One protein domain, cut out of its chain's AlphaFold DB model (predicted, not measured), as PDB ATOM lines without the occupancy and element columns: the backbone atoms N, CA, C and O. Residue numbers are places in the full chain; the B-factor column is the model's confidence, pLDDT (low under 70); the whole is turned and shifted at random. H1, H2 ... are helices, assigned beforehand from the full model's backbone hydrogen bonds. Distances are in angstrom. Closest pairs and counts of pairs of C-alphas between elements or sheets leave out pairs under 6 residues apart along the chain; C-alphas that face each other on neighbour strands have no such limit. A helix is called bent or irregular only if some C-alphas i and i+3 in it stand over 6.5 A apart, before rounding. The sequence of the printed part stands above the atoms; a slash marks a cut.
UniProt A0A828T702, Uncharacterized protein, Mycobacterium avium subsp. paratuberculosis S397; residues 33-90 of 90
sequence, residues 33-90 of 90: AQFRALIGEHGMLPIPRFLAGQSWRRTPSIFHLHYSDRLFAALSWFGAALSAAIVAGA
ATOM      1  N   ALA A  33     114.382 130.782  91.356       86.69
ATOM      2  CA  ALA A  33     115.737 131.284  91.130       86.69
ATOM      3  C   ALA A  33     116.846 130.416  91.757       86.69
ATOM      4  O   ALA A  33     117.874 130.172  91.124       86.69
ATOM      5  N   GLN A  34     116.668 129.956  92.999       84.25
ATOM      6  CA  GLN A  34     117.739 129.329  93.791       84.25
ATOM      7  C   GLN A  34     117.691 127.799  93.772       84.25
ATOM      8  O   GLN A  34     118.715 127.129  93.924       84.25
ATOM      9  N   PHE A  35     116.511 127.221  93.569       81.00
ATOM     10  CA  PHE A  35     116.270 125.802  93.830       81.00
ATOM     11  C   PHE A  35     116.967 124.898  92.809       81.00
ATOM     12  O   PHE A  35     117.485 123.854  93.191       81.00
ATOM     13  N   ARG A  36     117.104 125.323  91.542       77.31
ATOM     14  CA  ARG A  36     117.881 124.563  90.544       77.31
ATOM     15  C   ARG A  36     119.355 124.435  90.939       77.31
ATOM     16  O   ARG A  36     119.937 123.370  90.775       77.31
ATOM     17  N   ALA A  37     119.949 125.506  91.467       77.50
ATOM     18  CA  ALA A  37     121.349 125.502  91.885       77.50
ATOM     19  C   ALA A  37     121.560 124.696  93.176       77.50
ATOM     20  O   ALA A  37     122.549 123.976  93.311       77.50
ATOM     21  N   LEU A  38     120.626 124.801  94.124       81.75
ATOM     22  CA  LEU A  38     120.783 124.162  95.422       81.75
ATOM     23  C   LEU A  38     120.398 122.682  95.392       81.75
ATOM     24  O   LEU A  38     121.158 121.852  95.869       81.75
ATOM     25  N   ILE A  39     119.240 122.347  94.831       81.19
ATOM     26  CA  ILE A  39     118.584 121.046  95.029       81.19
ATOM     27  C   ILE A  39     118.042 120.409  93.748       81.19
ATOM     28  O   ILE A  39     117.361 119.386  93.823       81.19
ATOM     29  N   GLY A  40     118.391 120.976  92.586       82.19
ATOM     30  CA  GLY A  40     118.175 120.364  91.276       82.19
ATOM     31  C   GLY A  40     118.864 119.004  91.125       82.19
ATOM     32  O   GLY A  40     119.670 118.604  91.972       82.19
ATOM     33  N   GLU A  41     118.620 118.310  90.013       81.56
ATOM     34  CA  GLU A  41     119.249 117.006  89.716       81.56
ATOM     35  C   GLU A  41     120.789 117.052  89.796       81.56
ATOM     36  O   GLU A  41     121.426 116.096  90.242       81.56
ATOM     37  N   HIS A  42     121.367 118.199  89.429       78.44
ATOM     38  CA  HIS A  42     122.806 118.489  89.469       78.44
ATOM     39  C   HIS A  42     123.172 119.549  90.525       78.44
ATOM     40  O   HIS A  42     124.244 120.151  90.454       78.44
ATOM     41  N   GLY A  43     122.270 119.825  91.470       82.00
ATOM     42  CA  GLY A  43     122.478 120.814  92.524       82.00
ATOM     43  C   GLY A  43     123.465 120.352  93.600       82.00
ATOM     44  O   GLY A  43     123.908 119.203  93.627       82.00
ATOM     45  N   MET A  44     123.783 121.249  94.533       81.50
ATOM     46  CA  MET A  44     124.641 120.939  95.688       81.50
ATOM     47  C   MET A  44     124.065 119.831  96.592       81.50
ATOM     48  O   MET A  44     124.818 119.074  97.203       81.50
ATOM     49  N   LEU A  45     122.737 119.721  96.664       81.62
ATOM     50  CA  LEU A  45     121.980 118.780  97.489       81.62
ATOM     51  C   LEU A  45     120.876 118.097  96.653       81.62
ATOM     52  O   LEU A  45     119.697 118.418  96.801       81.62
ATOM     53  N   PRO A  46     121.219 117.152  95.758       83.44
ATOM     54  CA  PRO A  46     120.264 116.613  94.794       83.44
ATOM     55  C   PRO A  46     119.064 115.926  95.458       83.44
ATOM     56  O   PRO A  46     119.212 114.879  96.101       83.44
ATOM     57  N   ILE A  47     117.859 116.462  95.234       83.56
ATOM     58  CA  ILE A  47     116.600 115.872  95.717       83.56
ATOM     59  C   ILE A  47     116.415 114.409  95.287       83.56
ATOM     60  O   ILE A  47     116.001 113.618  96.138       83.56
ATOM     61  N   PRO A  48     116.747 113.982  94.049       81.62
ATOM     62  CA  PRO A  48     116.581 112.583  93.651       81.62
ATOM     63  C   PRO A  48     117.309 111.601  94.576       81.62
ATOM     64  O   PRO A  48     116.781 110.538  94.892       81.62
ATOM     65  N   ARG A  49     118.498 111.979  95.070       82.44
ATOM     66  CA  ARG A  49     119.282 111.153  96.001       82.44
ATOM     67  C   ARG A  49     118.621 111.074  97.376       82.44
ATOM     68  O   ARG A  49     118.624 110.013  97.990       82.44
ATOM     69  N   PHE A  50     118.026 112.174  97.839       83.56
ATOM     70  CA  PHE A  50     117.273 112.207  99.092       83.56
ATOM     71  C   PHE A  50     115.985 111.373  99.007       83.56
ATOM     72  O   PHE A  50     115.710 110.569  99.896       83.56
ATOM     73  N   LEU A  51     115.225 111.512  97.917       84.38
ATOM     74  CA  LEU A  51     113.978 110.772  97.706       84.38
ATOM     75  C   LEU A  51     114.213 109.267  97.555       84.38
ATOM     76  O   LEU A  51     113.398 108.490  98.044       84.38
ATOM     77  N   ALA A  52     115.325 108.848  96.941       83.19
ATOM     78  CA  ALA A  52     115.683 107.434  96.819       83.19
ATOM     79  C   ALA A  52     115.897 106.744  98.181       83.19
ATOM     80  O   ALA A  52     115.637 105.551  98.314       83.19
ATOM     81  N   GLY A  53     116.355 107.488  99.194       82.56
ATOM     82  CA  GLY A  53     116.578 106.972 100.547       82.56
ATOM     83  C   GLY A  53     115.364 107.064 101.478       82.56
ATOM     84  O   GLY A  53     115.412 106.532 102.587       82.56
ATOM     85  N   GLN A  54     114.284 107.733 101.062       85.19
ATOM     86  CA  GLN A  54     113.155 108.070 101.931       85.19
ATOM     87  C   GLN A  54     111.861 107.406 101.468       85.19
ATOM     88  O   GLN A  54     111.508 107.405 100.293       85.19
ATOM     89  N   SER A  55     111.097 106.874 102.421       83.56
ATOM     90  CA  SER A  55     109.757 106.369 102.132       83.56
ATOM     91  C   SER A  55     108.737 107.507 102.117       83.56
ATOM     92  O   SER A  55     108.800 108.427 102.938       83.56
ATOM     93  N   TRP A  56     107.722 107.385 101.255       82.19
ATOM     94  CA  TRP A  56     106.584 108.316 101.191       82.19
ATOM     95  C   TRP A  56     105.949 108.575 102.567       82.19
ATOM     96  O   TRP A  56     105.501 109.675 102.864       82.19
ATOM     97  N   ARG A  57     105.932 107.560 103.443       85.06
ATOM     98  CA  ARG A  57     105.360 107.658 104.796       85.06
ATOM     99  C   ARG A  57     106.126 108.608 105.716       85.06
ATOM    100  O   ARG A  57     105.524 109.143 106.639       85.06
ATOM    101  N   ARG A  58     107.434 108.782 105.507       84.19
ATOM    102  CA  ARG A  58     108.268 109.689 106.310       84.19
ATOM    103  C   ARG A  58     108.296 111.099 105.738       84.19
ATOM    104  O   ARG A  58     108.436 112.052 106.497       84.19
ATOM    105  N   THR A  59     108.189 111.235 104.421       84.25
ATOM    106  CA  THR A  59     108.283 112.538 103.756       84.25
ATOM    107  C   THR A  59     107.301 112.602 102.585       84.25
ATOM    108  O   THR A  59     107.710 112.486 101.436       84.25
ATOM    109  N   PRO A  60     105.991 112.757 102.839       85.38
ATOM    110  CA  PRO A  60     105.012 112.810 101.759       85.38
ATOM    111  C   PRO A  60     105.290 114.026 100.866       85.38
ATOM    112  O   PRO A  60     105.291 115.164 101.336       85.38
ATOM    113  N   SER A  61     105.551 113.796  99.576       83.12
ATOM    114  CA  SER A  61     105.797 114.870  98.610       83.12
ATOM    115  C   SER A  61     105.408 114.453  97.194       83.12
ATOM    116  O   SER A  61     105.631 113.317  96.783       83.12
ATOM    117  N   ILE A  62     104.888 115.400  96.412       81.94
ATOM    118  CA  ILE A  62     104.599 115.227  94.977       81.94
ATOM    119  C   ILE A  62     105.828 114.786  94.168       81.94
ATOM    120  O   ILE A  62     105.688 114.099  93.159       81.94
ATOM    121  N   PHE A  63     107.034 115.105  94.637       81.62
ATOM    122  CA  PHE A  63     108.283 114.762  93.960       81.62
ATOM    123  C   PHE A  63     108.652 113.277  94.053       81.62
ATOM    124  O   PHE A  63     109.487 112.821  93.279       81.62
ATOM    125  N   HIS A  64     108.010 112.500  94.935       78.31
ATOM    126  CA  HIS A  64     108.175 111.042  94.953       78.31
ATOM    127  C   HIS A  64     107.538 110.344  93.741       78.31
ATOM    128  O   HIS A  64     107.950 109.235  93.418       78.31
ATOM    129  N   LEU A  65     106.537 110.953  93.088       79.00
ATOM    130  CA  LEU A  65     105.907 110.380  91.891       79.00
ATOM    131  C   LEU A  65     106.798 110.572  90.661       79.00
ATOM    132  O   LEU A  65     107.063 109.627  89.921       79.00
ATOM    133  N   HIS A  66     107.259 111.802  90.450       77.06
ATOM    134  CA  HIS A  66     108.208 112.132  89.400       77.06
ATOM    135  C   HIS A  66     108.925 113.431  89.765       77.06
ATOM    136  O   HIS A  66     108.287 114.474  89.929       77.06
ATOM    137  N   TYR A  67     110.247 113.378  89.890       79.38
ATOM    138  CA  TYR A  67     111.061 114.574  90.043       79.38
ATOM    139  C   TYR A  67     111.678 114.942  88.696       79.38
ATOM    140  O   TYR A  67     112.259 114.096  88.028       79.38
ATOM    141  N   SER A  68     111.548 116.211  88.318       83.50
ATOM    142  CA  SER A  68     112.306 116.820  87.232       83.50
ATOM    143  C   SER A  68     112.480 118.303  87.532       83.50
ATOM    144  O   SER A  68     111.527 118.967  87.958       83.50
ATOM    145  N   ASP A  69     113.662 118.843  87.238       84.31
ATOM    146  CA  ASP A  69     113.959 120.273  87.399       84.31
ATOM    147  C   ASP A  69     112.937 121.161  86.665       84.31
ATOM    148  O   ASP A  69     112.564 122.239  87.139       84.31
ATOM    149  N   ARG A  70     112.427 120.692  85.516       85.06
ATOM    150  CA  ARG A  70     111.426 121.417  84.716       85.06
ATOM    151  C   ARG A  70     110.061 121.454  85.394       85.06
ATOM    152  O   ARG A  70     109.414 122.497  85.376       85.06
ATOM    153  N   LEU A  71     109.635 120.337  85.988       86.25
ATOM    154  CA  LEU A  71     108.374 120.254  86.730       86.25
ATOM    155  C   LEU A  71     108.413 121.203  87.930       86.25
ATOM    156  O   LEU A  71     107.479 121.971  88.143       86.25
ATOM    157  N   PHE A  72     109.521 121.189  88.677       87.38
ATOM    158  CA  PHE A  72     109.711 122.073  89.822       87.38
ATOM    159  C   PHE A  72     109.629 123.554  89.426       87.38
ATOM    160  O   PHE A  72     108.911 124.336  90.055       87.38
ATOM    161  N   ALA A  73     110.342 123.934  88.362       89.62
ATOM    162  CA  ALA A  73     110.328 125.299  87.856       89.62
ATOM    163  C   ALA A  73     108.921 125.715  87.396       89.62
ATOM    164  O   ALA A  73     108.477 126.812  87.725       89.62
ATOM    165  N   ALA A  74     108.201 124.835  86.690       91.00
ATOM    166  CA  ALA A  74     106.835 125.098  86.246       91.00
ATOM    167  C   ALA A  74     105.875 125.308  87.426       91.00
ATOM    168  O   ALA A  74     105.116 126.273  87.424       91.00
ATOM    169  N   LEU A  75     105.945 124.458  88.455       90.88
ATOM    170  CA  LEU A  75     105.132 124.597  89.666       90.88
ATOM    171  C   LEU A  75     105.461 125.880  90.436       90.88
ATOM    172  O   LEU A  75     104.552 126.558  90.906       90.88
ATOM    173  N   SER A  76     106.744 126.238  90.528       92.75
ATOM    174  CA  SER A  76     107.175 127.467  91.202       92.75
ATOM    175  C   SER A  76     106.678 128.709  90.467       92.75
ATOM    176  O   SER A  76     106.101 129.595  91.086       92.75
ATOM    177  N   TRP A  77     106.819 128.763  89.140       94.62
ATOM    178  CA  TRP A  77     106.298 129.879  88.347       94.62
ATOM    179  C   TRP A  77     104.771 129.938  88.337       94.62
ATOM    180  O   TRP A  77     104.213 131.030  88.384       94.62
ATOM    181  N   PHE A  78     104.092 128.790  88.326       96.06
ATOM    182  CA  PHE A  78     102.639 128.732  88.463       96.06
ATOM    183  C   PHE A  78     102.180 129.286  89.819       96.06
ATOM    184  O   PHE A  78     101.286 130.129  89.868       96.06
ATOM    185  N   GLY A  79     102.840 128.881  90.910       94.56
ATOM    186  CA  GLY A  79     102.599 129.420  92.248       94.56
ATOM    187  C   GLY A  79     102.859 130.924  92.323       94.56
ATOM    188  O   GLY A  79     102.010 131.665  92.810       94.56
ATOM    189  N   ALA A  80     103.974 131.396  91.757       96.12
ATOM    190  CA  ALA A  80     104.284 132.822  91.670       96.12
ATOM    191  C   ALA A  80     103.207 133.593  90.891       96.12
ATOM    192  O   ALA A  80     102.755 134.637  91.351       96.12
ATOM    193  N   ALA A  81     102.755 133.078  89.746       96.62
ATOM    194  CA  ALA A  81     101.712 133.714  88.945       96.62
ATOM    195  C   ALA A  81     100.382 133.806  89.708       96.62
ATOM    196  O   ALA A  81      99.746 134.861  89.707       96.62
ATOM    197  N   LEU A  82      99.992 132.737  90.409       96.38
ATOM    198  CA  LEU A  82      98.784 132.728  91.232       96.38
ATOM    199  C   LEU A  82      98.895 133.718  92.398       96.38
ATOM    200  O   LEU A  82      97.989 134.518  92.616       96.38
ATOM    201  N   SER A  83     100.018 133.714  93.117       94.31
ATOM    202  CA  SER A  83     100.266 134.671  94.195       94.31
ATOM    203  C   SER A  83     100.269 136.111  93.687       94.31
ATOM    204  O   SER A  83      99.671 136.968  94.323       94.31
ATOM    205  N   ALA A  84     100.864 136.388  92.524       95.62
ATOM    206  CA  ALA A  84     100.835 137.711  91.906       95.62
ATOM    207  C   ALA A  84      99.410 138.143  91.526       95.62
ATOM    208  O   ALA A  84      99.049 139.293  91.766       95.62
ATOM    209  N   ALA A  85      98.588 137.234  90.995       96.19
ATOM    210  CA  ALA A  85      97.183 137.509  90.692       96.19
ATOM    211  C   ALA A  85      96.393 137.867  91.962       96.19
ATOM    212  O   ALA A  85      95.689 138.881  91.986       96.19
ATOM    213  N   ILE A  86      96.597 137.098  93.040       94.38
ATOM    214  CA  ILE A  86      96.003 137.377  94.354       94.38
ATOM    215  C   ILE A  86      96.581 138.656  94.948       94.38
ATOM    216  O   ILE A  86      95.864 139.341  95.639       94.38
ATOM    217  N   VAL A  87      97.828 139.056  94.704       93.88
ATOM    218  CA  VAL A  87      98.300 140.387  95.128       93.88
ATOM    219  C   VAL A  87      97.607 141.486  94.313       93.88
ATOM    220  O   VAL A  87      97.217 142.505  94.883       93.88
ATOM    221  N   ALA A  88      97.390 141.263  93.014       93.81
ATOM    222  CA  ALA A  88      96.874 142.259  92.076       93.81
ATOM    223  C   ALA A  88      95.368 142.539  92.189       93.81
ATOM    224  O   ALA A  88      94.947 143.652  91.894       93.81
ATOM    225  N   GLY A  89      94.546 141.576  92.610       88.12
ATOM    226  CA  GLY A  89      93.099 141.827  92.760       88.12
ATOM    227  C   GLY A  89      92.186 140.679  92.384       88.12
ATOM    228  O   GLY A  89      90.993 140.813  92.628       88.12
ATOM    229  N   ALA A  90      92.731 139.621  91.779       81.38
ATOM    230  CA  ALA A  90      91.964 138.462  91.331       81.38
ATOM    231  C   ALA A  90      91.308 137.736  92.509       81.38
ATOM    232  O   ALA A  90      90.165 137.269  92.317       81.38
TER     233      ALA A  90
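What this domain is: This is residues 33 to 90 of the 90 residues of an uncharacterized protein of Mycobacterium avium subsp. paratuberculosis S397 (UniProt A0A828T702). One long helix, H3, makes much of the length; near its first residues, two short helices, H1 and H2, and the looping stretch 54 to 68 form a loose head, while residues 83 to 89 stick out. The printed part has 58 residues with three named helices, in the order H1, H2, H3, and no named strand: all helix. It is loose, radius of gyration of the C-alphas 13.7 A, spanning 43 by 26 by 14 A.

How they stand to each other: Start at H3, residues 69 to 88, where every O i to N i+4 pair is within hydrogen-bond range. H1, residues 33 to 39, is close to H3 but not clearly touching; look at their closest C-alphas, Arg 36 and Asp 69, 6.6 A apart. They run opposite ways at a steep tilt of 35.2 degrees, only just past shallow. H2, residues 47 to 53, is close to H1 but not clearly touching, closest at C-alphas Ile 39 and Ile 47, 5.6 A. H2 and H3 are apart. H1 and H2 each have 2 of 3 such pairs within range.

Where its parts are: Find C-alpha 69 at (113.959, 120.273, 87.399); H3 runs 28.2 A to C-alpha 88 at (96.874, 142.259, 92.076). H1, 11.3 A, is irregular: C-alphas 33 and 36 are 7.1 A apart. H2 measures 10.1 A.

The domain as a whole: The farthest C-alphas, Gly 53 and Gly 89, are 42.7 A apart. The printed part has no cut; the link from H2 to H3 is long. No printed residue is under 70 in pLDDT.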